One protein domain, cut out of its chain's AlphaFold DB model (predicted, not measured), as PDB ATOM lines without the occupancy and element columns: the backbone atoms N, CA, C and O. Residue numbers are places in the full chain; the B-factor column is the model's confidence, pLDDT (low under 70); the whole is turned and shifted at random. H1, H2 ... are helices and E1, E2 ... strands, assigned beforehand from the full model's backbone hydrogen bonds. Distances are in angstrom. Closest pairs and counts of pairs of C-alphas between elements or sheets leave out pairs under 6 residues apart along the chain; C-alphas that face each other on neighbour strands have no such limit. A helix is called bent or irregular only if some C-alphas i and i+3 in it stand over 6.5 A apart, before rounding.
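This is residues 3 to 178 of the 189 residues of a protein of Rotaria sp. Silwood1 (UniProt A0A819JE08). Two lobes meet here: a small sandwich, with the sheet E1 E6 E3 E4 facing the sheet E5 E2 E7, and a second sheet E8 E9 E10 E11 with the long helix H3 over the face away from the sandwich. H1 sits beside the edge strand E8, and residues 33 to 52 make a long loop reaching as far as 29 A from the mean of the C-alphas. The printed part has 176 residues, with three named helices and eleven named strands in the order E1 to E8, H1, E9, E10, H2, H3, E11; the class is mixed. Both sandwich sheets are antiparallel and the third is mixed. The whole is compact, with a radius of gyration of the C-alphas of 17.0 A and spans of 44 by 44 by 35 A.

Begin at E1, residues 7 to 9, whose N 9 is 2.8 A from O 73 of its antiparallel neighbour E6, residues 73 to 78. Beyond E6 come E3, residues 28 to 32, with N 31 to O 76 at 2.9 A, and E4, residues 53 to 57, which forms a hairpin with E3, N 30 to O 55 at 2.8 A. Facing this sheet in a sandwich, two sheets face to face with best planes 14 degrees apart, look for E2, residues 15 to 22, between E5, residues 64 to 67, N 15 to O 67 at 2.8 A, and E7, residues 88 to 93, N 18 to O 91 at 2.9 A. Next find E8, residues 100 to 102, parallel to E9, residues 123 to 127, N 127 to O 101 at 2.8 A. E9 forms a hairpin with E10, residues 131 to 136, N 124 to O 135 at 2.7 A; E10 is parallel to E11, residues 174 to 177, N 132 to O 174 at 2.8 A. The closest C-alphas of E6 and E9, Leu 74 and Trp 123, are 6.6 A apart. H3, residues 145 to 166, makes two layers with this sheet, a helix on one face: it is over E9 and E10 at a height over the sheet of 9.1 A, slantwise to the strands, at 53 degrees to E9 on the local plane. Its closest C-alphas with E10 are Asp 156 and Met 131, 5.8 A apart. H1, residues 106 to 116, and H2, residues 137 to 141, only graze the sheet. E8, H1, E9 and E10, H2, H3, E11 are strand-helix-strand units, parallel neighbour strands joined through helices; the second crossover is left-handed. Within H2 and H3 each O i to N i+4 pair is within hydrogen-bond range; in H1, 5 of 7 are.

Find C-alpha 7 at (-30.241, 18.967, 31.472), where E1 begins. E2 runs 19.7 A, E10 16.8 A and E7 16.1 A. H3 runs 31.8 A from C-alpha 145 at (-22.619, 25.047, 48.935), and H1 is irregular: C-alphas 110 and 113 are 7.2 A apart. E11 ends at C-alpha 177, (-14.773, 24.240, 30.783).

The C-alphas farthest apart, of Glu 63 and Leu 165, are 48.3 A apart. The printed part has no cut, and the link from E3 to E4 is long. Mean pLDDT of the printed part is 92.6, with residues 82 and 84 under 70.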
ATOM      1  N   TYR A   3     -27.062  29.312  26.760       90.38
ATOM      2  CA  TYR A   3     -27.904  29.112  27.947       90.38
ATOM      3  C   TYR A   3     -27.886  27.648  28.401       90.38
ATOM      4  O   TYR A   3     -27.967  26.743  27.566       90.38
ATOM      5  N   PHE A   4     -27.824  27.411  29.717       91.69
ATOM      6  CA  PHE A   4     -27.856  26.073  30.321       91.69
ATOM      7  C   PHE A   4     -29.228  25.758  30.962       91.69
ATOM      8  O   PHE A   4     -29.545  26.202  32.069       91.69
ATOM      9  N   PRO A   5     -30.078  24.943  30.315       89.75
ATOM     10  CA  PRO A   5     -31.354  24.511  30.885       89.75
ATOM     11  C   PRO A   5     -31.222  23.556  32.086       89.75
ATOM     12  O   PRO A   5     -32.240  23.214  32.677       89.75
ATOM     13  N   GLY A   6     -30.020  23.092  32.453       94.25
ATOM     14  CA  GLY A   6     -29.812  22.150  33.567       94.25
ATOM     15  C   GLY A   6     -30.148  20.692  33.234       94.25
ATOM     16  O   GLY A   6     -30.623  19.934  34.083       94.25
ATOM     17  N   HIS A   7     -29.925  20.298  31.979       96.50
ATOM     18  CA  HIS A   7     -30.241  18.967  31.472       96.50
ATOM     19  C   HIS A   7     -29.038  18.333  30.769       96.50
ATOM     20  O   HIS A   7     -28.173  19.013  30.222       96.50
ATOM     21  N   TYR A   8     -29.019  17.006  30.775       97.19
ATOM     22  CA  TYR A   8     -27.989  16.141  30.231       97.19
ATOM     23  C   TYR A   8     -28.626  15.146  29.255       97.19
ATOM     24  O   TYR A   8     -29.661  14.542  29.548       97.19
ATOM     25  N   VAL A   9     -28.004  14.964  28.096       97.56
ATOM     26  CA  VAL A   9     -28.407  13.993  27.074       97.56
ATOM     27  C   VAL A   9     -27.574  12.732  27.247       97.56
ATOM     28  O   VAL A   9     -26.346  12.800  27.284       97.56
ATOM     29  N   ALA A  10     -28.229  11.575  27.347       96.88
ATOM     30  CA  ALA A  10     -27.539  10.293  27.411       96.88
ATOM     31  C   ALA A  10     -26.924   9.917  26.052       96.88
ATOM     32  O   ALA A  10     -27.518  10.145  24.998       96.88
ATOM     33  N   ALA A  11     -25.737   9.316  26.089       96.62
ATOM     34  CA  ALA A  11     -25.016   8.861  24.906       96.62
ATOM     35  C   ALA A  11     -25.849   7.867  24.079       96.62
ATOM     36  O   ALA A  11     -26.367   6.888  24.614       96.62
ATOM     37  N   GLY A  12     -25.991   8.131  22.779       94.94
ATOM     38  CA  GLY A  12     -26.695   7.270  21.824       94.94
ATOM     39  C   GLY A  12     -28.217   7.185  21.999       94.94
ATOM     40  O   GLY A  12     -28.878   6.533  21.194       94.94
ATOM     41  N   VAL A  13     -28.791   7.842  23.010       96.19
ATOM     42  CA  VAL A  13     -30.234   7.829  23.271       96.19
ATOM     43  C   VAL A  13     -30.879   9.055  22.615       96.19
ATOM     44  O   VAL A  13     -30.458  10.180  22.894       96.19
ATOM     45  N   PRO A  14     -31.910   8.878  21.766       96.00
ATOM     46  CA  PRO A  14     -32.622  10.006  21.187       96.00
ATOM     47  C   PRO A  14     -33.342  10.831  22.251       96.00
ATOM     48  O   PRO A  14     -34.053  10.281  23.089       96.00
ATOM     49  N   PHE A  15     -33.213  12.146  22.178       96.62
ATOM     50  CA  PHE A  15     -33.970  13.103  22.973       96.62
ATOM     51  C   PHE A  15     -34.801  13.988  22.048       96.62
ATOM     52  O   PHE A  15     -34.550  14.053  20.840       96.62
ATOM     53  N   GLU A  16     -35.806  14.655  22.609       96.50
ATOM     54  CA  GLU A  16     -36.689  15.509  21.820       96.50
ATOM     55  C   GLU A  16     -36.694  16.948  22.322       96.50
ATOM     56  O   GLU A  16     -36.716  17.202  23.531       96.50
ATOM     57  N   ILE A  17     -36.706  17.884  21.374       96.06
ATOM     58  CA  ILE A  17     -36.964  19.300  21.621       96.06
ATOM     59  C   ILE A  17     -38.207  19.699  20.836       96.06
ATOM     60  O   ILE A  17     -38.239  19.599  19.611       96.06
ATOM     61  N   LYS A  18     -39.211  20.215  21.541       95.12
ATOM     62  CA  LYS A  18     -40.371  20.866  20.939       95.12
ATOM     63  C   LYS A  18     -40.296  22.364  21.190       95.12
ATOM     64  O   LYS A  18     -40.230  22.798  22.339       95.12
ATOM     65  N   ILE A  19     -40.336  23.154  20.125       94.69
ATOM     66  CA  ILE A  19     -40.348  24.616  20.214       94.69
ATOM     67  C   ILE A  19     -41.787  25.055  20.501       94.69
ATOM     68  O   ILE A  19     -42.702  24.754  19.734       94.69
ATOM     69  N   ILE A  20     -41.996  25.717  21.639       94.00
ATOM     70  CA  ILE A  20     -43.304  26.257  22.035       94.00
ATOM     71  C   ILE A  20     -43.462  27.654  21.434       94.00
ATOM     72  O   ILE A  20     -44.457  27.935  20.769       94.00
ATOM     73  N   GLU A  21     -42.452  28.499  21.630       91.94
ATOM     74  CA  GLU A  21     -42.411  29.882  21.159       91.94
ATOM     75  C   GLU A  21     -40.990  30.238  20.725       91.94
ATOM     76  O   GLU A  21     -40.015  29.792  21.330       91.94
ATOM     77  N   GLN A  22     -40.872  31.051  19.677       90.38
ATOM     78  CA  GLN A  22     -39.597  31.560  19.182       90.38
ATOM     79  C   GLN A  22     -39.800  32.958  18.601       90.38
ATOM     80  O   GLN A  22     -40.692  33.173  17.776       90.38
ATOM     81  N   THR A  23     -38.947  33.892  19.004       88.94
ATOM     82  CA  THR A  23     -38.889  35.265  18.492       88.94
ATOM     83  C   THR A  23     -37.494  35.567  17.926       88.94
ATOM     84  O   THR A  23     -36.561  34.777  18.092       88.94
ATOM     85  N   GLY A  24     -37.354  36.697  17.228       85.62
ATOM     86  CA  GLY A  24     -36.120  37.080  16.532       85.62
ATOM     87  C   GLY A  24     -36.002  36.490  15.122       85.62
ATOM     88  O   GLY A  24     -36.829  35.677  14.690       85.62
ATOM     89  N   ASN A  25     -34.987  36.936  14.377       82.38
ATOM     90  CA  ASN A  25     -34.798  36.541  12.976       82.38
ATOM     91  C   ASN A  25     -33.709  35.493  12.755       82.38
ATOM     92  O   ASN A  25     -33.642  34.917  11.671       82.38
ATOM     93  N   GLY A  26     -32.895  35.221  13.769       85.19
ATOM     94  CA  GLY A  26     -31.832  34.235  13.670       85.19
ATOM     95  C   GLY A  26     -32.229  32.792  14.017       85.19
ATOM     96  O   GLY A  26     -33.277  32.515  14.608       85.19
ATOM     97  N   THR A  27     -31.337  31.867  13.662       90.50
ATOM     98  CA  THR A  27     -31.440  30.429  13.942       90.50
ATOM     99  C   THR A  27     -30.868  30.074  15.315       90.50
ATOM    100  O   THR A  27     -29.679  30.257  15.573       90.50
ATOM    101  N   TRP A  28     -31.708  29.540  16.199       93.38
ATOM    102  CA  TRP A  28     -31.249  28.971  17.467       93.38
ATOM    103  C   TRP A  28     -30.577  27.620  17.237       93.38
ATOM    104  O   TRP A  28     -30.941  26.902  16.315       93.38
ATOM    105  N   CYS A  29     -29.641  27.243  18.104       94.69
ATOM    106  CA  CYS A  29     -28.945  25.960  18.018       94.69
ATOM    107  C   CYS A  29     -29.016  25.211  19.354       94.69
ATOM    108  O   CYS A  29     -28.778  25.787  20.415       94.69
ATOM    109  N   ALA A  30     -29.287  23.909  19.312       96.38
ATOM    110  CA  ALA A  30     -29.066  23.007  20.434       96.38
ATOM    111  C   ALA A  30     -27.628  22.476  20.378       96.38
ATOM    112  O   ALA A  30     -27.243  21.821  19.412       96.38
ATOM    113  N   GLN A  31     -26.830  22.750  21.410       97.12
ATOM    114  CA  GLN A  31     -25.491  22.185  21.565       97.12
ATOM    115  C   GLN A  31     -25.506  21.112  22.653       97.12
ATOM    116  O   GLN A  31     -25.988  21.351  23.753       97.12
ATOM    117  N   ILE A  32     -24.940  19.946  22.361       97.31
ATOM    118  CA  ILE A  32     -24.744  18.854  23.313       97.31
ATOM    119  C   ILE A  32     -23.246  18.732  23.566       97.31
ATOM    120  O   ILE A  32     -22.478  18.637  22.614       97.31
ATOM    121  N   GLY A  33     -22.845  18.725  24.835       95.94
ATOM    122  CA  GLY A  33     -21.448  18.697  25.262       95.94
ATOM    123  C   GLY A  33     -20.879  20.100  25.505       95.94
ATOM    124  O   GLY A  33     -21.090  21.034  24.727       95.94
ATOM    125  N   CYS A  34     -20.160  20.253  26.619       94.62
ATOM    126  CA  CYS A  34     -19.451  21.487  26.977       94.62
ATOM    127  C   CYS A  34     -18.131  21.651  26.215       94.62
ATOM    128  O   CYS A  34     -17.758  22.781  25.916       94.62
ATOM    129  N   HIS A  35     -17.477  20.547  25.855       94.06
ATOM    130  CA  HIS A  35     -16.184  20.516  25.176       94.06
ATOM    131  C   HIS A  35     -16.305  20.900  23.699       94.06
ATOM    132  O   HIS A  35     -16.593  20.057  22.851       94.06
ATOM    133  N   THR A  36     -16.092  22.177  23.393       91.06
ATOM    134  CA  THR A  36     -16.120  22.702  22.018       91.06
ATOM    135  C   THR A  36     -14.786  22.577  21.286       91.06
ATOM    136  O   THR A  36     -14.715  22.901  20.104       91.06
ATOM    137  N   ASP A  37     -13.738  22.124  21.975       89.81
ATOM    138  CA  ASP A  37     -12.399  21.965  21.416       89.81
ATOM    139  C   ASP A  37     -12.348  20.831  20.382       89.81
ATOM    140  O   ASP A  37     -12.692  19.682  20.686       89.81
ATOM    141  N   ASP A  38     -11.865  21.156  19.181       91.94
ATOM    142  CA  ASP A  38     -11.590  20.203  18.106       91.94
ATOM    143  C   ASP A  38     -10.132  19.742  18.184       91.94
ATOM    144  O   ASP A  38      -9.196  20.482  17.862       91.94
ATOM    145  N   LEU A  39      -9.940  18.493  18.612       92.94
ATOM    146  CA  LEU A  39      -8.608  17.916  18.737       92.94
ATOM    147  C   LEU A  39      -8.125  17.237  17.453       92.94
ATOM    148  O   LEU A  39      -7.041  16.680  17.482       92.94
ATOM    149  N   THR A  40      -8.848  17.247  16.328       92.44
ATOM    150  CA  THR A  40      -8.485  16.481  15.109       92.44
ATOM    151  C   THR A  40      -7.068  16.747  14.597       92.44
ATOM    152  O   THR A  40      -6.467  15.870  13.985       92.44
ATOM    153  N   LYS A  41      -6.510  17.926  14.890       91.81
ATOM    154  CA  LYS A  41      -5.134  18.320  14.541       91.81
ATOM    155  C   LYS A  41      -4.076  17.934  15.585       91.81
ATOM    156  O   LYS A  41      -2.905  18.246  15.395       91.81
ATOM    157  N   SER A  42      -4.476  17.311  16.688       89.88
ATOM    158  CA  SER A  42      -3.571  16.846  17.735       89.88
ATOM    159  C   SER A  42      -2.819  15.595  17.293       89.88
ATOM    160  O   SER A  42      -3.342  14.769  16.546       89.88
ATOM    161  N   THR A  43      -1.584  15.455  17.766       90.50
ATOM    162  CA  THR A  43      -0.730  14.296  17.480       90.50
ATOM    163  C   THR A  43      -1.066  13.089  18.353       90.50
ATOM    164  O   THR A  43      -0.748  11.966  17.976       90.50
ATOM    165  N   GLU A  44      -1.699  13.306  19.508       91.25
ATOM    166  CA  GLU A  44      -2.078  12.264  20.465       91.25
ATOM    167  C   GLU A  44      -3.481  12.531  21.020       91.25
ATOM    168  O   GLU A  44      -3.868  13.681  21.234       91.25
ATOM    169  N   TYR A  45      -4.236  11.467  21.303       91.50
ATOM    170  CA  TYR A  45      -5.602  11.558  21.820       91.50
ATOM    171  C   TYR A  45      -5.716  10.913  23.203       91.50
ATOM    172  O   TYR A  45      -5.503   9.713  23.358       91.50
ATOM    173  N   ARG A  46      -6.110  11.708  24.200       92.06
ATOM    174  CA  ARG A  46      -6.543  11.273  25.541       92.06
ATOM    175  C   ARG A  46      -8.064  11.167  25.649       92.06
ATOM    176  O   ARG A  46      -8.576  10.485  26.530       92.06
ATOM    177  N   ARG A  47      -8.789  11.800  24.724       92.44
ATOM    178  CA  ARG A  47     -10.232  11.634  24.507       92.44
ATOM    179  C   ARG A  47     -10.560  11.664  23.019       92.44
ATOM    180  O   ARG A  47      -9.716  12.019  22.199       92.44
ATOM    181  N   TRP A  48     -11.801  11.326  22.672       92.88
ATOM    182  CA  TRP A  48     -12.267  11.445  21.290       92.88
ATOM    183  C   TRP A  48     -12.105  12.895  20.780       92.88
ATOM    184  O   TRP A  48     -12.367  13.826  21.553       92.88
ATOM    185  N   PRO A  49     -11.687  13.111  19.515       92.44
ATOM    186  CA  PRO A  49     -11.291  14.441  19.062       92.44
ATOM    187  C   PRO A  49     -12.382  15.511  19.111       92.44
ATOM    188  O   PRO A  49     -12.121  16.632  19.540       92.44
ATOM    189  N   VAL A  50     -13.601  15.152  18.703       94.50
ATOM    190  CA  VAL A  50     -14.776  16.030  18.700       94.50
ATOM    191  C   VAL A  50     -15.908  15.297  19.405       94.50
ATOM    192  O   VAL A  50     -16.370  14.261  18.928       94.50
ATOM    193  N   ILE A  51     -16.333  15.823  20.555       94.88
ATOM    194  CA  ILE A  51     -17.360  15.199  21.408       94.88
ATOM    195  C   ILE A  51     -18.586  16.084  21.638       94.88
ATOM    196  O   ILE A  51     -19.551  15.638  22.255       94.88
ATOM    197  N   SER A  52     -18.586  17.316  21.118       95.44
ATOM    198  CA  SER A  52     -19.784  18.155  21.080       95.44
ATOM    199  C   SER A  52     -20.551  17.993  19.772       95.44
ATOM    200  O   SER A  52     -19.954  17.832  18.709       95.44
ATOM    201  N   SER A  53     -21.874  18.095  19.832       95.38
ATOM    202  CA  SER A  53     -22.752  18.124  18.658       95.38
ATOM    203  C   SER A  53     -23.582  19.400  18.658       95.38
ATOM    204  O   SER A  53     -23.969  19.884  19.722       95.38
ATOM    205  N   ARG A  54     -23.863  19.947  17.475       95.69
ATOM    206  CA  ARG A  54     -24.705  21.134  17.290       95.69
ATOM    207  C   ARG A  54     -25.803  20.837  16.279       95.69
ATOM    208  O   ARG A  54     -25.532  20.224  15.250       95.69
ATOM    209  N   PHE A  55     -27.016  21.278  16.587       95.25
ATOM    210  CA  PHE A  55     -28.193  21.097  15.749       95.25
ATOM    211  C   PHE A  55     -28.963  22.406  15.656       95.25
ATOM    212  O   PHE A  55     -29.370  22.959  16.680       95.25
ATOM    213  N   ASP A  56     -29.198  22.875  14.438       94.69
ATOM    214  CA  ASP A  56     -30.033  24.048  14.213       94.69
ATOM    215  C   ASP A  56     -31.493  23.727  14.536       94.69
ATOM    216  O   ASP A  56     -32.039  22.696  14.136       94.69
ATOM    217  N   LEU A  57     -32.131  24.628  15.276       92.75
ATOM    218  CA  LEU A  57     -33.534  24.551  15.638       92.75
ATOM    219  C   LEU A  57     -34.354  25.287  14.564       92.75
ATOM    220  O   LEU A  57     -34.281  26.518  14.475       92.75
ATOM    221  N   PRO A  58     -35.112  24.560  13.721       88.38
ATOM    222  CA  PRO A  58     -35.864  25.147  12.622       88.38
ATOM    223  C   PRO A  58     -36.950  26.094  13.132       88.38
ATOM    224  O   PRO A  58     -37.662  25.812  14.094       88.38
ATOM    225  N   ARG A  59     -37.110  27.221  12.436       85.31
ATOM    226  CA  ARG A  59     -38.104  28.240  12.776       85.31
ATOM    227  C   ARG A  59     -39.505  27.816  12.346       85.31
ATOM    228  O   ARG A  59     -39.694  27.244  11.277       85.31
ATOM    229  N   GLY A  60     -40.502  28.165  13.158       79.06
ATOM    230  CA  GLY A  60     -41.917  28.023  12.801       79.06
ATOM    231  C   GLY A  60     -42.447  26.588  12.818       79.06
ATOM    232  O   GLY A  60     -43.621  26.384  12.514       79.06
ATOM    233  N   THR A  61     -41.629  25.605  13.209       79.56
ATOM    234  CA  THR A  61     -42.127  24.255  13.472       79.56
ATOM    235  C   THR A  61     -42.765  24.178  14.855       79.56
ATOM    236  O   THR A  61     -42.263  24.745  15.823       79.56
ATOM    237  N   LYS A  62     -43.877  23.448  14.946       78.69
ATOM    238  CA  LYS A  62     -44.480  23.022  16.221       78.69
ATOM    239  C   LYS A  62     -44.265  21.531  16.488       78.69
ATOM    240  O   LYS A  62     -44.753  21.010  17.496       78.69
ATOM    241  N   GLU A  63     -43.582  20.844  15.576       86.19
ATOM    242  CA  GLU A  63     -43.295  19.421  15.687       86.19
ATOM    243  C   GLU A  63     -42.154  19.169  16.674       86.19
ATOM    244  O   GLU A  63     -41.288  20.018  16.897       86.19
ATOM    245  N   SER A  64     -42.183  17.990  17.294       90.38
ATOM    246  CA  SER A  64     -41.109  17.535  18.174       90.38
ATOM    247  C   SER A  64     -39.926  17.082  17.322       90.38
ATOM    248  O   SER A  64     -40.074  16.206  16.467       90.38
ATOM    249  N   ILE A  65     -38.753  17.670  17.545       93.94
ATOM    250  CA  ILE A  65     -37.536  17.356  16.798       93.94
ATOM    251  C   ILE A  65     -36.752  16.309  17.580       93.94
ATOM    252  O   ILE A  65     -36.311  16.565  18.702       93.94
ATOM    253  N   LYS A  66     -36.559  15.137  16.973       95.25
ATOM    254  CA  LYS A  66     -35.741  14.052  17.526       95.25
ATOM    255  C   LYS A  66     -34.281  14.235  17.139       95.25
ATOM    256  O   LYS A  66     -33.959  14.338  15.960       95.25
ATOM    257  N   MET A  67     -33.403  14.226  18.133       95.12
ATOM    258  CA  MET A  67     -31.953  14.347  17.971       95.12
ATOM    259  C   MET A  67     -31.256  13.328  18.866       95.12
ATOM    260  O   MET A  67     -31.841  12.837  19.826       95.12
ATOM    261  N   PHE A  68     -29.997  13.007  18.586       95.25
ATOM    262  CA  PHE A  68     -29.172  12.207  19.490       95.25
ATOM    263  C   PHE A  68     -27.720  12.682  19.425       95.25
ATOM    264  O   PHE A  68     -27.287  13.223  18.411       95.25
ATOM    265  N   SER A  69     -26.971  12.473  20.506       95.88
ATOM    266  CA  SER A  69     -25.521  12.682  20.538       95.88
ATOM    267  C   SER A  69     -24.831  11.342  20.795       95.88
ATOM    268  O   SER A  69     -25.202  10.670  21.761       95.88
ATOM    269  N   PRO A  70     -23.825  10.940  19.994       95.19
ATOM    270  CA  PRO A  70     -23.082   9.701  20.224       95.19
ATOM    271  C   PRO A  70     -22.428   9.630  21.609       95.19
ATOM    272  O   PRO A  70     -22.408   8.565  22.213       95.19
ATOM    273  N   PHE A  71     -21.939  10.762  22.125       95.38
ATOM    274  CA  PHE A  71     -21.229  10.839  23.409       95.38
ATOM    275  C   PHE A  71     -22.110  11.317  24.566       95.38
ATOM    276  O   PHE A  71     -21.732  11.182  25.729       95.38
ATOM    277  N   GLY A  72     -23.291  11.863  24.266       96.06
ATOM    278  CA  GLY A  72     -24.098  12.558  25.261       96.06
ATOM    279  C   GLY A  72     -23.428  13.851  25.729       96.06
ATOM    280  O   GLY A  72     -22.491  14.345  25.101       96.06
ATOM    281  N   GLY A  73     -23.926  14.432  26.816       96.75
ATOM    282  CA  GLY A  73     -23.356  15.651  27.389       96.75
ATOM    283  C   GLY A  73     -24.394  16.637  27.903       96.75
ATOM    284  O   GLY A  73     -25.600  16.423  27.783       96.75
ATOM    285  N   LEU A  74     -23.909  17.745  28.466       97.38
ATOM    286  CA  LEU A  74     -24.748  18.880  28.848       97.38
ATOM    287  C   LEU A  74     -25.463  19.447  27.624       97.38
ATOM    288  O   LEU A  74     -24.837  19.658  26.587       97.38
ATOM    289  N   LEU A  75     -26.767  19.681  27.750       97.38
ATOM    290  CA  LEU A  75     -27.561  20.338  26.724       97.38
ATOM    291  C   LEU A  75     -27.511  21.847  26.934       97.38
ATOM    292  O   LEU A  75     -27.769  22.326  28.034       97.38
ATOM    293  N   TYR A  76     -27.278  22.583  25.856       97.06
ATOM    294  CA  TYR A  76     -27.292  24.034  25.807       97.06
ATOM    295  C   TYR A  76     -28.178  24.530  24.680       97.06
ATOM    296  O   TYR A  76     -28.239  23.925  23.611       97.06
ATOM    297  N   ILE A  77     -28.805  25.678  24.906       95.31
ATOM    298  CA  ILE A  77     -29.535  26.416  23.881       95.31
ATOM    299  C   ILE A  77     -28.711  27.653  23.533       95.31
ATOM    300  O   ILE A  77     -28.351  28.437  24.409       95.31
ATOM    301  N   VAL A  78     -28.351  27.799  22.264       93.88
ATOM    302  CA  VAL A  78     -27.460  28.844  21.761       93.88
ATOM    303  C   VAL A  78     -28.273  29.817  20.920       93.88
ATOM    304  O   VAL A  78     -28.897  29.426  19.933       93.88
ATOM    305  N   SER A  79     -28.270  31.081  21.337       91.50
ATOM    306  CA  SER A  79     -28.904  32.189  20.626       91.50
ATOM    307  C   SER A  79     -28.165  32.509  19.322       91.50
ATOM    308  O   SER A  79     -26.928  32.501  19.326       91.50
ATOM    309  N   PRO A  80     -28.901  32.836  18.243       87.69
ATOM    310  CA  PRO A  80     -28.346  33.139  16.925       87.69
ATOM    311  C   PRO A  80     -27.372  34.312  16.869       87.69
ATOM    312  O   PRO A  80     -26.471  34.329  16.035       87.69
ATOM    313  N   SER A  81     -27.592  35.337  17.688       80.12
ATOM    314  CA  SER A  81     -26.780  36.548  17.681       80.12
ATOM    315  C   SER A  81     -26.822  37.204  19.048       80.12
ATOM    316  O   SER A  81     -27.792  37.081  19.790       80.12
ATOM    317  N   HIS A  82     -25.746  37.907  19.378       69.31
ATOM    318  CA  HIS A  82     -25.662  38.713  20.590       69.31
ATOM    319  C   HIS A  82     -26.425  40.040  20.450       69.31
ATOM    320  O   HIS A  82     -26.855  40.595  21.453       69.31
ATOM    321  N   ASN A  83     -26.658  40.500  19.214       71.19
ATOM    322  CA  ASN A  83     -27.235  41.817  18.927       71.19
ATOM    323  C   ASN A  83     -28.720  41.775  18.527       71.19
ATOM    324  O   ASN A  83     -29.303  42.825  18.269       71.19
ATOM    325  N   ASP A  84     -29.326  40.586  18.430       69.81
ATOM    326  CA  ASP A  84     -30.748  40.429  18.100       69.81
ATOM    327  C   ASP A  84     -31.510  40.026  19.374       69.81
ATOM    328  O   ASP A  84     -31.211  38.960  19.926       69.81
ATOM    329  N   PRO A  85     -32.458  40.841  19.878       75.62
ATOM    330  CA  PRO A  85     -33.319  40.452  20.988       75.62
ATOM    331  C   PRO A  85     -34.237  39.303  20.546       75.62
ATOM    332  O   PRO A  85     -35.354  39.500  20.072       75.62
ATOM    333  N   ALA A  86     -33.735  38.082  20.705       86.81
ATOM    334  CA  ALA A  86     -34.426  36.841  20.408       86.81
ATOM    335  C   ALA A  86     -34.724  36.085  21.707       86.81
ATOM    336  O   ALA A  86     -33.904  36.035  22.625       86.81
ATOM    337  N   SER A  87     -35.874  35.421  21.757       90.31
ATOM    338  CA  SER A  87     -36.250  34.495  22.825       90.31
ATOM    339  C   SER A  87     -36.707  33.164  22.245       90.31
ATOM    340  O   SER A  87     -37.209  33.090  21.120       90.31
ATOM    341  N   ILE A  88     -36.534  32.100  23.022       92.25
ATOM    342  CA  ILE A  88     -37.044  30.778  22.682       92.25
ATOM    343  C   ILE A  88     -37.544  30.080  23.944       92.25
ATOM    344  O   ILE A  88     -36.878  30.083  24.980       92.25
ATOM    345  N   THR A  89     -38.708  29.452  23.832       93.88
ATOM    346  CA  THR A  89     -39.280  28.582  24.856       93.88
ATOM    347  C   THR A  89     -39.366  27.182  24.275       93.88
ATOM    348  O   THR A  89     -40.021  26.963  23.253       93.88
ATOM    349  N   VAL A  90     -38.707  26.223  24.922       94.44
ATOM    350  CA  VAL A  90     -38.652  24.831  24.465       94.44
ATOM    351  C   VAL A  90     -39.138  23.870  25.539       94.44
ATOM    352  O   VAL A  90     -38.909  24.072  26.729       94.44
ATOM    353  N   GLN A  91     -39.765  22.785  25.103       95.38
ATOM    354  CA  GLN A  91     -40.050  21.617  25.920       95.38
ATOM    355  C   GLN A  91     -39.056  20.515  25.565       95.38
ATOM    356  O   GLN A  91     -38.921  20.138  24.402       95.38
ATOM    357  N   LEU A  92     -38.376  19.994  26.583       96.12
ATOM    358  CA  LEU A  92     -37.410  18.910  26.451       96.12
ATOM    359  C   LEU A  92     -38.057  17.587  26.860       96.12
ATOM    360  O   LEU A  92     -38.844  17.540  27.805       96.12
ATOM    361  N   SER A  93     -37.738  16.503  26.159       96.88
ATOM    362  CA  SER A  93     -38.192  15.149  26.495       96.88
ATOM    363  C   SER A  93     -37.056  14.142  26.366       96.88
ATOM    364  O   SER A  93     -36.160  14.301  25.541       96.88
ATOM    365  N   ASN A  94     -37.104  13.104  27.208       96.56
ATOM    366  CA  ASN A  94     -36.058  12.086  27.339       96.56
ATOM    367  C   ASN A  94     -34.662  12.663  27.662       96.56
ATOM    368  O   ASN A  94     -33.644  12.250  27.113       96.56
ATOM    369  N   VAL A  95     -34.631  13.645  28.566       96.81
ATOM    370  CA  VAL A  95     -33.411  14.270  29.089       96.81
ATOM    371  C   VAL A  95     -33.246  13.963  30.577       96.81
ATOM    372  O   VAL A  95     -34.221  13.749  31.296       96.81
ATOM    373  N   ILE A  96     -32.002  13.951  31.048       96.25
ATOM    374  CA  ILE A  96     -31.640  13.660  32.437       96.25
ATOM    375  C   ILE A  96     -31.340  14.981  33.144       96.25
ATOM    376  O   ILE A  96     -30.606  15.807  32.616       96.25
ATOM    377  N   SER A  97     -31.868  15.209  34.345       95.44
ATOM    378  CA  SER A  97     -31.465  16.382  35.132       95.44
ATOM    379  C   SER A  97     -29.992  16.291  35.524       95.44
ATOM    380  O   SER A  97     -29.491  15.214  35.867       95.44
ATOM    381  N   THR A  98     -29.314  17.431  35.521       95.56
ATOM    382  CA  THR A  98     -27.891  17.527  35.844       95.56
ATOM    383  C   THR A  98     -27.671  18.491  37.007       95.56
ATOM    384  O   THR A  98     -28.512  19.371  37.205       95.56
ATOM    385  N   PRO A  99     -26.594  18.351  37.799       95.44
ATOM    386  CA  PRO A  99     -26.332  19.307  38.860       95.44
ATOM    387  C   PRO A  99     -26.128  20.693  38.270       95.44
ATOM    388  O   PRO A  99     -25.345  20.890  37.341       95.44
ATOM    389  N   THR A 100     -26.894  21.656  38.761       94.50
ATOM    390  CA  THR A 100     -26.807  23.024  38.275       94.50
ATOM    391  C   THR A 100     -27.047  24.007  39.398       94.50
ATOM    392  O   THR A 100     -28.009  23.859  40.150       94.50
ATOM    393  N   TYR A 101     -26.187  25.013  39.472       95.19
ATOM    394  CA  TYR A 101     -26.225  26.065  40.478       95.19
ATOM    395  C   TYR A 101     -26.074  27.423  39.786       95.19
ATOM    396  O   TYR A 101     -25.303  27.528  38.836       95.19
ATOM    397  N   ASP A 102     -26.800  28.450  40.224       95.19
ATOM    398  CA  ASP A 102     -26.652  29.818  39.708       95.19
ATOM    399  C   ASP A 102     -26.870  30.827  40.839       95.19
ATOM    400  O   ASP A 102     -27.937  30.842  41.449       95.19
ATOM    401  N   LEU A 103     -25.873  31.678  41.098       93.69
ATOM    402  CA  LEU A 103     -25.922  32.711  42.140       93.69
ATOM    403  C   LEU A 103     -27.053  33.735  41.941       93.69
ATOM    404  O   LEU A 103     -27.446  34.397  42.898       93.69
ATOM    405  N   ASN A 104     -27.570  33.881  40.718       90.75
ATOM    406  CA  ASN A 104     -28.619  34.846  40.377       90.75
ATOM    407  C   ASN A 104     -30.017  34.219  40.285       90.75
ATOM    408  O   ASN A 104     -30.976  34.921  39.971       90.75
ATOM    409  N   ASP A 105     -30.139  32.913  40.525       92.25
ATOM    410  CA  ASP A 105     -31.398  32.173  40.453       92.25
ATOM    411  C   ASP A 105     -31.700  31.558  41.828       92.25
ATOM    412  O   ASP A 105     -31.217  30.478  42.179       92.25
ATOM    413  N   GLU A 106     -32.509  32.264  42.624       89.44
ATOM    414  CA  GLU A 106     -32.891  31.836  43.977       89.44
ATOM    415  C   GLU A 106     -33.562  30.454  43.993       89.44
ATOM    416  O   GLU A 106     -33.370  29.668  44.923       89.44
ATOM    417  N   ASP A 107     -34.289  30.097  42.935       88.75
ATOM    418  CA  ASP A 107     -34.891  28.776  42.805       88.75
ATOM    419  C   ASP A 107     -33.822  27.682  42.690       88.75
ATOM    420  O   ASP A 107     -33.948  26.624  43.316       88.75
ATOM    421  N   ARG A 108     -32.765  27.914  41.902       89.31
ATOM    422  CA  ARG A 108     -31.646  26.966  41.762       89.31
ATOM    423  C   ARG A 108     -30.826  26.864  43.039       89.31
ATOM    424  O   ARG A 108     -30.468  25.746  43.415       89.31
ATOM    425  N   LYS A 109     -30.599  27.979  43.734       91.50
ATOM    426  CA  LYS A 109     -29.908  27.995  45.034       91.50
ATOM    427  C   LYS A 109     -30.651  27.149  46.064       91.50
ATOM    428  O   LYS A 109     -30.090  26.207  46.621       91.50
ATOM    429  N   ASN A 110     -31.949  27.393  46.231       88.88
ATOM    430  CA  ASN A 110     -32.781  26.681  47.205       88.88
ATOM    431  C   ASN A 110     -32.919  25.179  46.895       88.88
ATOM    432  O   ASN A 110     -33.021  24.344  47.798       88.88
ATOM    433  N   LYS A 111     -32.895  24.801  45.610       89.31
ATOM    434  CA  LYS A 111     -32.974  23.396  45.170       89.31
ATOM    435  C   LYS A 111     -31.632  22.657  45.243       89.31
ATOM    436  O   LYS A 111     -31.624  21.434  45.075       89.31
ATOM    437  N   TRP A 112     -30.518  23.352  45.502       90.19
ATOM    438  CA  TRP A 112     -29.175  22.771  45.455       90.19
ATOM    439  C   TRP A 112     -29.007  21.586  46.407       90.19
ATOM    440  O   TRP A 112     -28.832  20.454  45.952       90.19
ATOM    441  N   ASN A 113     -29.150  21.835  47.712       85.38
ATOM    442  CA  ASN A 113     -28.927  20.836  48.763       85.38
ATOM    443  C   ASN A 113     -30.001  19.742  48.811       85.38
ATOM    444  O   ASN A 113     -29.755  18.664  49.341       85.38
ATOM    445  N   SER A 114     -31.197  20.003  48.278       80.12
ATOM    446  CA  SER A 114     -32.321  19.066  48.362       80.12
ATOM    447  C   SER A 114     -32.374  18.072  47.206       80.12
ATOM    448  O   SER A 114     -32.787  16.930  47.402       80.12
ATOM    449  N   LYS A 115     -32.012  18.494  45.986       80.94
ATOM    450  CA  LYS A 115     -32.232  17.670  44.787       80.94
ATOM    451  C   LYS A 115     -31.236  17.905  43.660       80.94
ATOM    452  O   LYS A 115     -30.902  16.951  42.963       80.94
ATOM    453  N   ALA A 116     -30.792  19.143  43.433       86.50
ATOM    454  CA  ALA A 116     -29.991  19.448  42.247       86.50
ATOM    455  C   ALA A 116     -28.595  18.815  42.324       86.50
ATOM    456  O   ALA A 116     -28.133  18.257  41.334       86.50
ATOM    457  N   LYS A 117     -27.960  18.816  43.503       89.50
ATOM    458  CA  LYS A 117     -26.625  18.234  43.708       89.50
ATOM    459  C   LYS A 117     -26.551  16.740  43.351       89.50
ATOM    460  O   LYS A 117     -25.597  16.298  42.716       89.50
ATOM    461  N   GLU A 118     -27.601  15.988  43.684       91.31
ATOM    462  CA  GLU A 118     -27.710  14.533  43.468       91.31
ATOM    463  C   GLU A 118     -28.250  14.148  42.082       91.31
ATOM    464  O   GLU A 118     -28.537  12.981  41.799       91.31
ATOM    465  N   ALA A 119     -28.416  15.122  41.185       94.19
ATOM    466  CA  ALA A 119     -28.890  14.851  39.841       94.19
ATOM    467  C   ALA A 119     -27.914  13.936  39.066       94.19
ATOM    468  O   ALA A 119     -26.692  13.954  39.251       94.19
ATOM    469  N   LYS A 120     -28.481  13.088  38.200       94.94
ATOM    470  CA  LYS A 120     -27.778  11.936  37.607       94.94
ATOM    471  C   LYS A 120     -26.841  12.286  36.456       94.94
ATOM    472  O   LYS A 120     -26.041  11.432  36.079       94.94
ATOM    473  N   GLY A 121     -26.950  13.484  35.885       94.56
ATOM    474  CA  GLY A 121     -26.037  13.921  34.835       94.56
ATOM    475  C   GLY A 121     -24.574  13.862  35.285       94.56
ATOM    476  O   GLY A 121     -24.266  13.923  36.476       94.56
ATOM    477  N   LEU A 122     -23.680  13.651  34.317       95.50
ATOM    478  CA  LEU A 122     -22.257  13.396  34.575       95.50
ATOM    479  C   LEU A 122     -21.426  14.679  34.695       95.50
ATOM    480  O   LEU A 122     -20.289  14.634  35.160       95.50
ATOM    481  N   TRP A 123     -22.001  15.808  34.288       96.62
ATOM    482  CA  TRP A 123     -21.380  17.126  34.284       96.62
ATOM    483  C   TRP A 123     -22.285  18.145  34.968       96.62
ATOM    484  O   TRP A 123     -23.505  18.042  34.911       96.62
ATOM    485  N   ALA A 124     -21.702  19.130  35.626       96.31
ATOM    486  CA  ALA A 124     -22.407  20.189  36.320       96.31
ATOM    487  C   ALA A 124     -22.069  21.539  35.694       96.31
ATOM    488  O   ALA A 124     -20.918  21.761  35.325       96.31
ATOM    489  N   ASP A 125     -23.056  22.431  35.628       96.69
ATOM    490  CA  ASP A 125     -22.843  23.850  35.333       96.69
ATOM    491  C   ASP A 125     -23.056  24.652  36.619       96.69
ATOM    492  O   ASP A 125     -24.119  24.578  37.241       96.69
ATOM    493  N   LEU A 126     -22.046  25.414  37.030       96.25
ATOM    494  CA  LEU A 126     -22.115  26.309  38.180       96.25
ATOM    495  C   LEU A 126     -21.923  27.739  37.680       96.25
ATOM    496  O   LEU A 126     -20.921  28.039  37.037       96.25
ATOM    497  N   ALA A 127     -22.884  28.613  37.942       96.69
ATOM    498  CA  ALA A 127     -22.905  29.962  37.405       96.69
ATOM    499  C   ALA A 127     -22.797  31.019  38.505       96.69
ATOM    500  O   ALA A 127     -23.585  31.048  39.450       96.69
ATOM    501  N   GLY A 128     -21.830  31.913  38.340       95.44
ATOM    502  CA  GLY A 128     -21.783  33.202  39.005       95.44
ATOM    503  C   GLY A 128     -22.521  34.281  38.210       95.44
ATOM    504  O   GLY A 128     -23.348  34.015  37.332       95.44
ATOM    505  N   LYS A 129     -22.229  35.538  38.531       94.62
ATOM    506  CA  LYS A 129     -22.749  36.738  37.863       94.62
ATOM    507  C   LYS A 129     -22.142  36.945  36.485       94.62
ATOM    508  O   LYS A 129     -22.873  37.285  35.557       94.62
ATOM    509  N   HIS A 130     -20.843  36.704  36.355       94.56
ATOM    510  CA  HIS A 130     -20.036  37.019  35.179       94.56
ATOM    511  C   HIS A 130     -19.297  35.804  34.619       94.56
ATOM    512  O   HIS A 130     -18.795  35.880  33.503       94.56
ATOM    513  N   MET A 131     -19.259  34.680  35.335       94.56
ATOM    514  CA  MET A 131     -18.653  33.445  34.841       94.56
ATOM    515  C   MET A 131     -19.532  32.217  35.090       94.56
ATOM    516  O   MET A 131     -20.246  32.125  36.083       94.56
ATOM    517  N   ILE A 132     -19.468  31.250  34.180       95.88
ATOM    518  CA  ILE A 132     -20.023  29.905  34.320       95.88
ATOM    519  C   ILE A 132     -18.864  28.921  34.236       95.88
ATOM    520  O   ILE A 132     -18.013  29.051  33.360       95.88
ATOM    521  N   ILE A 133     -18.845  27.922  35.111       96.06
ATOM    522  CA  ILE A 133     -17.882  26.827  35.061       96.06
ATOM    523  C   ILE A 133     -18.600  25.487  34.852       96.06
ATOM    524  O   ILE A 133     -19.534  25.148  35.581       96.06
ATOM    525  N   SER A 134     -18.151  24.719  33.856       96.88
ATOM    526  CA  SER A 134     -18.586  23.339  33.622       96.88
ATOM    527  C   SER A 134     -17.542  22.359  34.147       96.88
ATOM    528  O   SER A 134     -16.401  22.354  33.680       96.88
ATOM    529  N   ILE A 135     -17.943  21.503  35.088       95.75
ATOM    530  CA  ILE A 135     -17.064  20.523  35.746       95.75
ATOM    531  C   ILE A 135     -17.740  19.158  35.902       95.75
ATOM    532  O   ILE A 135     -18.970  19.090  35.920       95.75
ATOM    533  N   PRO A 136     -16.984  18.054  36.044       95.69
ATOM    534  CA  PRO A 136     -17.572  16.747  36.308       95.69
ATOM    535  C   PRO A 136     -18.455  16.764  37.562       95.69
ATOM    536  O   PRO A 136     -18.052  17.254  38.617       95.69
ATOM    537  N   SER A 137     -19.651  16.179  37.480       95.38
ATOM    538  CA  SER A 137     -20.604  16.168  38.598       95.38
ATOM    539  C   SER A 137     -20.062  15.463  39.838       95.38
ATOM    540  O   SER A 137     -20.412  15.826  40.958       95.38
ATOM    541  N   ALA A 138     -19.183  14.476  39.657       93.69
ATOM    542  CA  ALA A 138     -18.517  13.797  40.765       93.69
ATOM    543  C   ALA A 138     -17.739  14.775  41.663       93.69
ATOM    544  O   ALA A 138     -17.752  14.614  42.879       93.69
ATOM    545  N   SER A 139     -17.145  15.823  41.082       92.19
ATOM    546  CA  SER A 139     -16.334  16.809  41.803       92.19
ATOM    547  C   SER A 139     -17.157  17.777  42.652       92.19
ATOM    548  O   SER A 139     -16.603  18.395  43.549       92.19
ATOM    549  N   VAL A 140     -18.461  17.925  42.389       92.50
ATOM    550  CA  VAL A 140     -19.331  18.865  43.129       92.50
ATOM    551  C   VAL A 140     -20.213  18.183  44.164       92.50
ATOM    552  O   VAL A 140     -20.657  18.827  45.111       92.50
ATOM    553  N   ARG A 141     -20.467  16.876  44.024       90.50
ATOM    554  CA  ARG A 141     -21.377  16.130  44.913       90.50
ATOM    555  C   ARG A 141     -20.918  16.097  46.369       90.50
ATOM    556  O   ARG A 141     -21.751  16.129  47.269       90.50
ATOM    557  N   SER A 142     -19.615  16.108  46.624       87.69
ATOM    558  CA  SER A 142     -19.059  16.126  47.983       87.69
ATOM    559  C   SER A 142     -18.720  17.525  48.504       87.69
ATOM    560  O   SER A 142     -18.249  17.635  49.628       87.69
ATOM    561  N   VAL A 143     -18.925  18.582  47.713       90.31
ATOM    562  CA  VAL A 143     -18.512  19.950  48.070       90.31
ATOM    563  C   VAL A 143     -19.681  20.712  48.680       90.31
ATOM    564  O   VAL A 143     -20.809  20.617  48.191       90.31
ATOM    565  N   ASP A 144     -19.428  21.447  49.758       91.62
ATOM    566  CA  ASP A 144     -20.444  22.266  50.419       91.62
ATOM    567  C   ASP A 144     -20.834  23.479  49.574       91.62
ATOM    568  O   ASP A 144     -20.024  24.022  48.815       91.62
ATOM    569  N   VAL A 145     -22.088  23.919  49.714       91.31
ATOM    570  CA  VAL A 145     -22.619  25.047  48.935       91.31
ATOM    571  C   VAL A 145     -21.816  26.327  49.174       91.31
ATOM    572  O   VAL A 145     -21.449  26.979  48.205       91.31
ATOM    573  N   ASP A 146     -21.404  26.603  50.413       93.25
ATOM    574  CA  ASP A 146     -20.602  27.786  50.759       93.25
ATOM    575  C   ASP A 146     -19.249  27.808  50.028       93.25
ATOM    576  O   ASP A 146     -18.748  28.864  49.636       93.25
ATOM    577  N   THR A 147     -18.655  26.629  49.796       94.31
ATOM    578  CA  THR A 147     -17.403  26.503  49.033       94.31
ATOM    579  C   THR A 147     -17.642  26.767  47.547       94.31
ATOM    580  O   THR A 147     -16.829  27.431  46.903       94.31
ATOM    581  N   ILE A 148     -18.762  26.279  47.003       93.62
ATOM    582  CA  ILE A 148     -19.170  26.549  45.618       93.62
ATOM    583  C   ILE A 148     -19.414  28.046  45.420       93.62
ATOM    584  O   ILE A 148     -18.873  28.626  44.481       93.62
ATOM    585  N   GLU A 149     -20.177  28.678  46.311       95.31
ATOM    586  CA  GLU A 149     -20.465  30.112  46.263       95.31
ATOM    587  C   GLU A 149     -19.176  30.935  46.340       95.31
ATOM    588  O   GLU A 149     -18.926  31.761  45.463       95.31
ATOM    589  N   SER A 150     -18.294  30.627  47.297       95.81
ATOM    590  CA  SER A 150     -16.999  31.305  47.447       95.81
ATOM    591  C   SER A 150     -16.124  31.191  46.192       95.81
ATOM    592  O   SER A 150     -15.473  32.159  45.790       95.81
ATOM    593  N   ALA A 151     -16.101  30.016  45.554       95.56
ATOM    594  CA  ALA A 151     -15.353  29.804  44.320       95.56
ATOM    595  C   ALA A 151     -15.939  30.605  43.146       95.56
ATOM    596  O   ALA A 151     -15.189  31.235  42.402       95.56
ATOM    597  N   LEU A 152     -17.267  30.625  42.995       96.50
ATOM    598  CA  LEU A 152     -17.943  31.393  41.946       96.50
ATOM    599  C   LEU A 152     -17.747  32.902  42.125       96.50
ATOM    600  O   LEU A 152     -17.449  33.598  41.158       96.50
ATOM    601  N   GLU A 153     -17.833  33.405  43.356       96.44
ATOM    602  CA  GLU A 153     -17.558  34.811  43.658       96.44
ATOM    603  C   GLU A 153     -16.107  35.202  43.358       96.44
ATOM    604  O   GLU A 153     -15.845  36.319  42.906       96.44
ATOM    605  N   LEU A 154     -15.148  34.305  43.613       96.69
ATOM    606  CA  LEU A 154     -13.751  34.532  43.253       96.69
ATOM    607  C   LEU A 154     -13.587  34.641  41.733       96.69
ATOM    608  O   LEU A 154     -12.938  35.573  41.260       96.69
ATOM    609  N   LEU A 155     -14.197  33.728  40.974       95.62
ATOM    610  CA  LEU A 155     -14.171  33.754  39.512       95.62
ATOM    611  C   LEU A 155     -14.816  35.032  38.954       95.62
ATOM    612  O   LEU A 155     -14.239  35.682  38.084       95.62
ATOM    613  N   ASP A 156     -15.954  35.456  39.508       96.38
ATOM    614  CA  ASP A 156     -16.600  36.718  39.134       96.38
ATOM    615  C   ASP A 156     -15.694  37.929  39.400       96.38
ATOM    616  O   ASP A 156     -15.584  38.816  38.552       96.38
ATOM    617  N   LYS A 157     -15.000  37.965  40.548       96.62
ATOM    618  CA  LYS A 157     -14.034  39.032  40.871       96.62
ATOM    619  C   LYS A 157     -12.869  39.069  39.886       96.62
ATOM    620  O   LYS A 157     -12.412  40.157  39.548       96.62
ATOM    621  N   MET A 158     -12.397  37.914  39.414       95.19
ATOM    622  CA  MET A 158     -11.340  37.854  38.401       95.19
ATOM    623  C   MET A 158     -11.807  38.453  37.070       95.19
ATOM    624  O   MET A 158     -11.088  39.262  36.486       95.19
ATOM    625  N   VAL A 159     -13.020  38.114  36.619       95.31
ATOM    626  CA  VAL A 159     -13.602  38.703  35.399       95.31
ATOM    627  C   VAL A 159     -13.760  40.216  35.554       95.31
ATOM    628  O   VAL A 159     -13.340  40.970  34.676       95.31
ATOM    629  N   LEU A 160     -14.293  40.676  36.689       96.19
ATOM    630  CA  LEU A 160     -14.448  42.104  36.972       96.19
ATOM    631  C   LEU A 160     -13.109  42.845  36.980       96.19
ATOM    632  O   LEU A 160     -12.995  43.871  36.321       96.19
ATOM    633  N   ALA A 161     -12.073  42.299  37.620       96.56
ATOM    634  CA  ALA A 161     -10.748  42.918  37.638       96.56
ATOM    635  C   ALA A 161     -10.167  43.099  36.222       96.56
ATOM    636  O   ALA A 161      -9.589  44.144  35.916       96.56
ATOM    637  N   CYS A 162     -10.354  42.120  35.330       94.94
ATOM    638  CA  CYS A 162      -9.960  42.249  33.924       94.94
ATOM    639  C   CYS A 162     -10.735  43.366  33.207       94.94
ATOM    640  O   CYS A 162     -10.156  44.140  32.441       94.94
ATOM    641  N   HIS A 163     -12.040  43.468  33.459       95.94
ATOM    642  CA  HIS A 163     -12.893  44.509  32.891       95.94
ATOM    643  C   HIS A 163     -12.552  45.909  33.415       95.94
ATOM    644  O   HIS A 163     -12.490  46.840  32.607       95.94
ATOM    645  N   ASP A 164     -12.247  46.037  34.706       96.38
ATOM    646  CA  ASP A 164     -11.814  47.277  35.353       96.38
ATOM    647  C   ASP A 164     -10.495  47.778  34.758       96.38
ATOM    648  O   ASP A 164     -10.390  48.943  34.374       96.38
ATOM    649  N   LEU A 165      -9.508  46.887  34.587       96.31
ATOM    650  CA  LEU A 165      -8.237  47.219  33.932       96.31
ATOM    651  C   LEU A 165      -8.427  47.657  32.475       96.31
ATOM    652  O   LEU A 165      -7.710  48.534  31.993       96.31
ATOM    653  N   ARG A 166      -9.392  47.059  31.770       95.19
ATOM    654  CA  ARG A 166      -9.732  47.414  30.385       95.19
ATOM    655  C   ARG A 166     -10.604  48.677  30.284       95.19
ATOM    656  O   ARG A 166     -10.734  49.221  29.191       95.19
ATOM    657  N   GLY A 167     -11.209  49.140  31.380       96.00
ATOM    658  CA  GLY A 167     -12.178  50.241  31.379       96.00
ATOM    659  C   GLY A 167     -13.517  49.878  30.723       96.00
ATOM    660  O   GLY A 167     -14.133  50.710  30.064       96.00
ATOM    661  N   THR A 168     -13.957  48.625  30.858       95.38
ATOM    662  CA  THR A 168     -15.188  48.084  30.242       95.38
ATOM    663  C   THR A 168     -16.077  47.425  31.294       95.38
ATOM    664  O   THR A 168     -15.646  47.240  32.423       95.38
ATOM    665  N   GLN A 169     -17.298  47.025  30.934       92.25
ATOM    666  CA  GLN A 169     -18.193  46.257  31.809       92.25
ATOM    667  C   GLN A 169     -18.492  44.879  31.200       92.25
ATOM    668  O   GLN A 169     -18.482  44.769  29.972       92.25
ATOM    669  N   PRO A 170     -18.710  43.825  32.008       91.31
ATOM    670  CA  PRO A 170     -19.112  42.519  31.491       91.31
ATOM    671  C   PRO A 170     -20.487  42.590  30.824       91.31
ATOM    672  O   PRO A 170     -21.480  42.917  31.470       91.31
ATOM    673  N   GLU A 171     -20.547  42.272  29.532       87.50
ATOM    674  CA  GLU A 171     -21.798  42.272  28.757       87.50
ATOM    675  C   GLU A 171     -22.522  40.917  28.815       87.50
ATOM    676  O   GLU A 171     -23.744  40.841  28.696       87.50
ATOM    677  N   TRP A 172     -21.778  39.834  29.033       86.31
ATOM    678  CA  TRP A 172     -22.289  38.471  29.151       86.31
ATOM    679  C   TRP A 172     -21.455  37.674  30.153       86.31
ATOM    680  O   TRP A 172     -20.439  38.143  30.664       86.31
ATOM    681  N   ARG A 173     -21.906  36.452  30.447       91.94
ATOM    682  CA  ARG A 173     -21.134  35.509  31.255       91.94
ATOM    683  C   ARG A 173     -20.078  34.819  30.398       91.94
ATOM    684  O   ARG A 173     -20.415  34.277  29.344       91.94
ATOM    685  N   GLU A 174     -18.848  34.792  30.889       92.25
ATOM    686  CA  GLU A 174     -17.763  33.983  30.337       92.25
ATOM    687  C   GLU A 174     -17.933  32.512  30.722       92.25
ATOM    688  O   GLU A 174     -18.568  32.193  31.730       92.25
ATOM    689  N   TRP A 175     -17.385  31.597  29.920       93.56
ATOM    690  CA  TRP A 175     -17.566  30.160  30.126       93.56
ATOM    691  C   TRP A 175     -16.232  29.435  30.260       93.56
ATOM    692  O   TRP A 175     -15.457  29.369  29.313       93.56
ATOM    693  N   LEU A 176     -16.003  28.820  31.415       94.44
ATOM    694  CA  LEU A 176     -14.845  27.981  31.689       94.44
ATOM    695  C   LEU A 176     -15.251  26.503  31.643       94.44
ATOM    696  O   LEU A 176     -16.196  26.087  32.311       94.44
ATOM    697  N   VAL A 177     -14.538  25.689  30.867       95.00
ATOM    698  CA  VAL A 177     -14.773  24.240  30.783       95.00
ATOM    699  C   VAL A 177     -13.520  23.515  31.245       95.00
ATOM    700  O   VAL A 177     -12.446  23.718  30.687       95.00
ATOM    701  N   VAL A 178     -13.655  22.661  32.259       93.19
ATOM    702  CA  VAL A 178     -12.572  21.752  32.651       93.19
ATOM    703  C   VAL A 178     -12.571  20.567  31.691       93.19
ATOM    704  O   VAL A 178     -13.606  19.938  31.490       93.19
TER     705      VAL A 178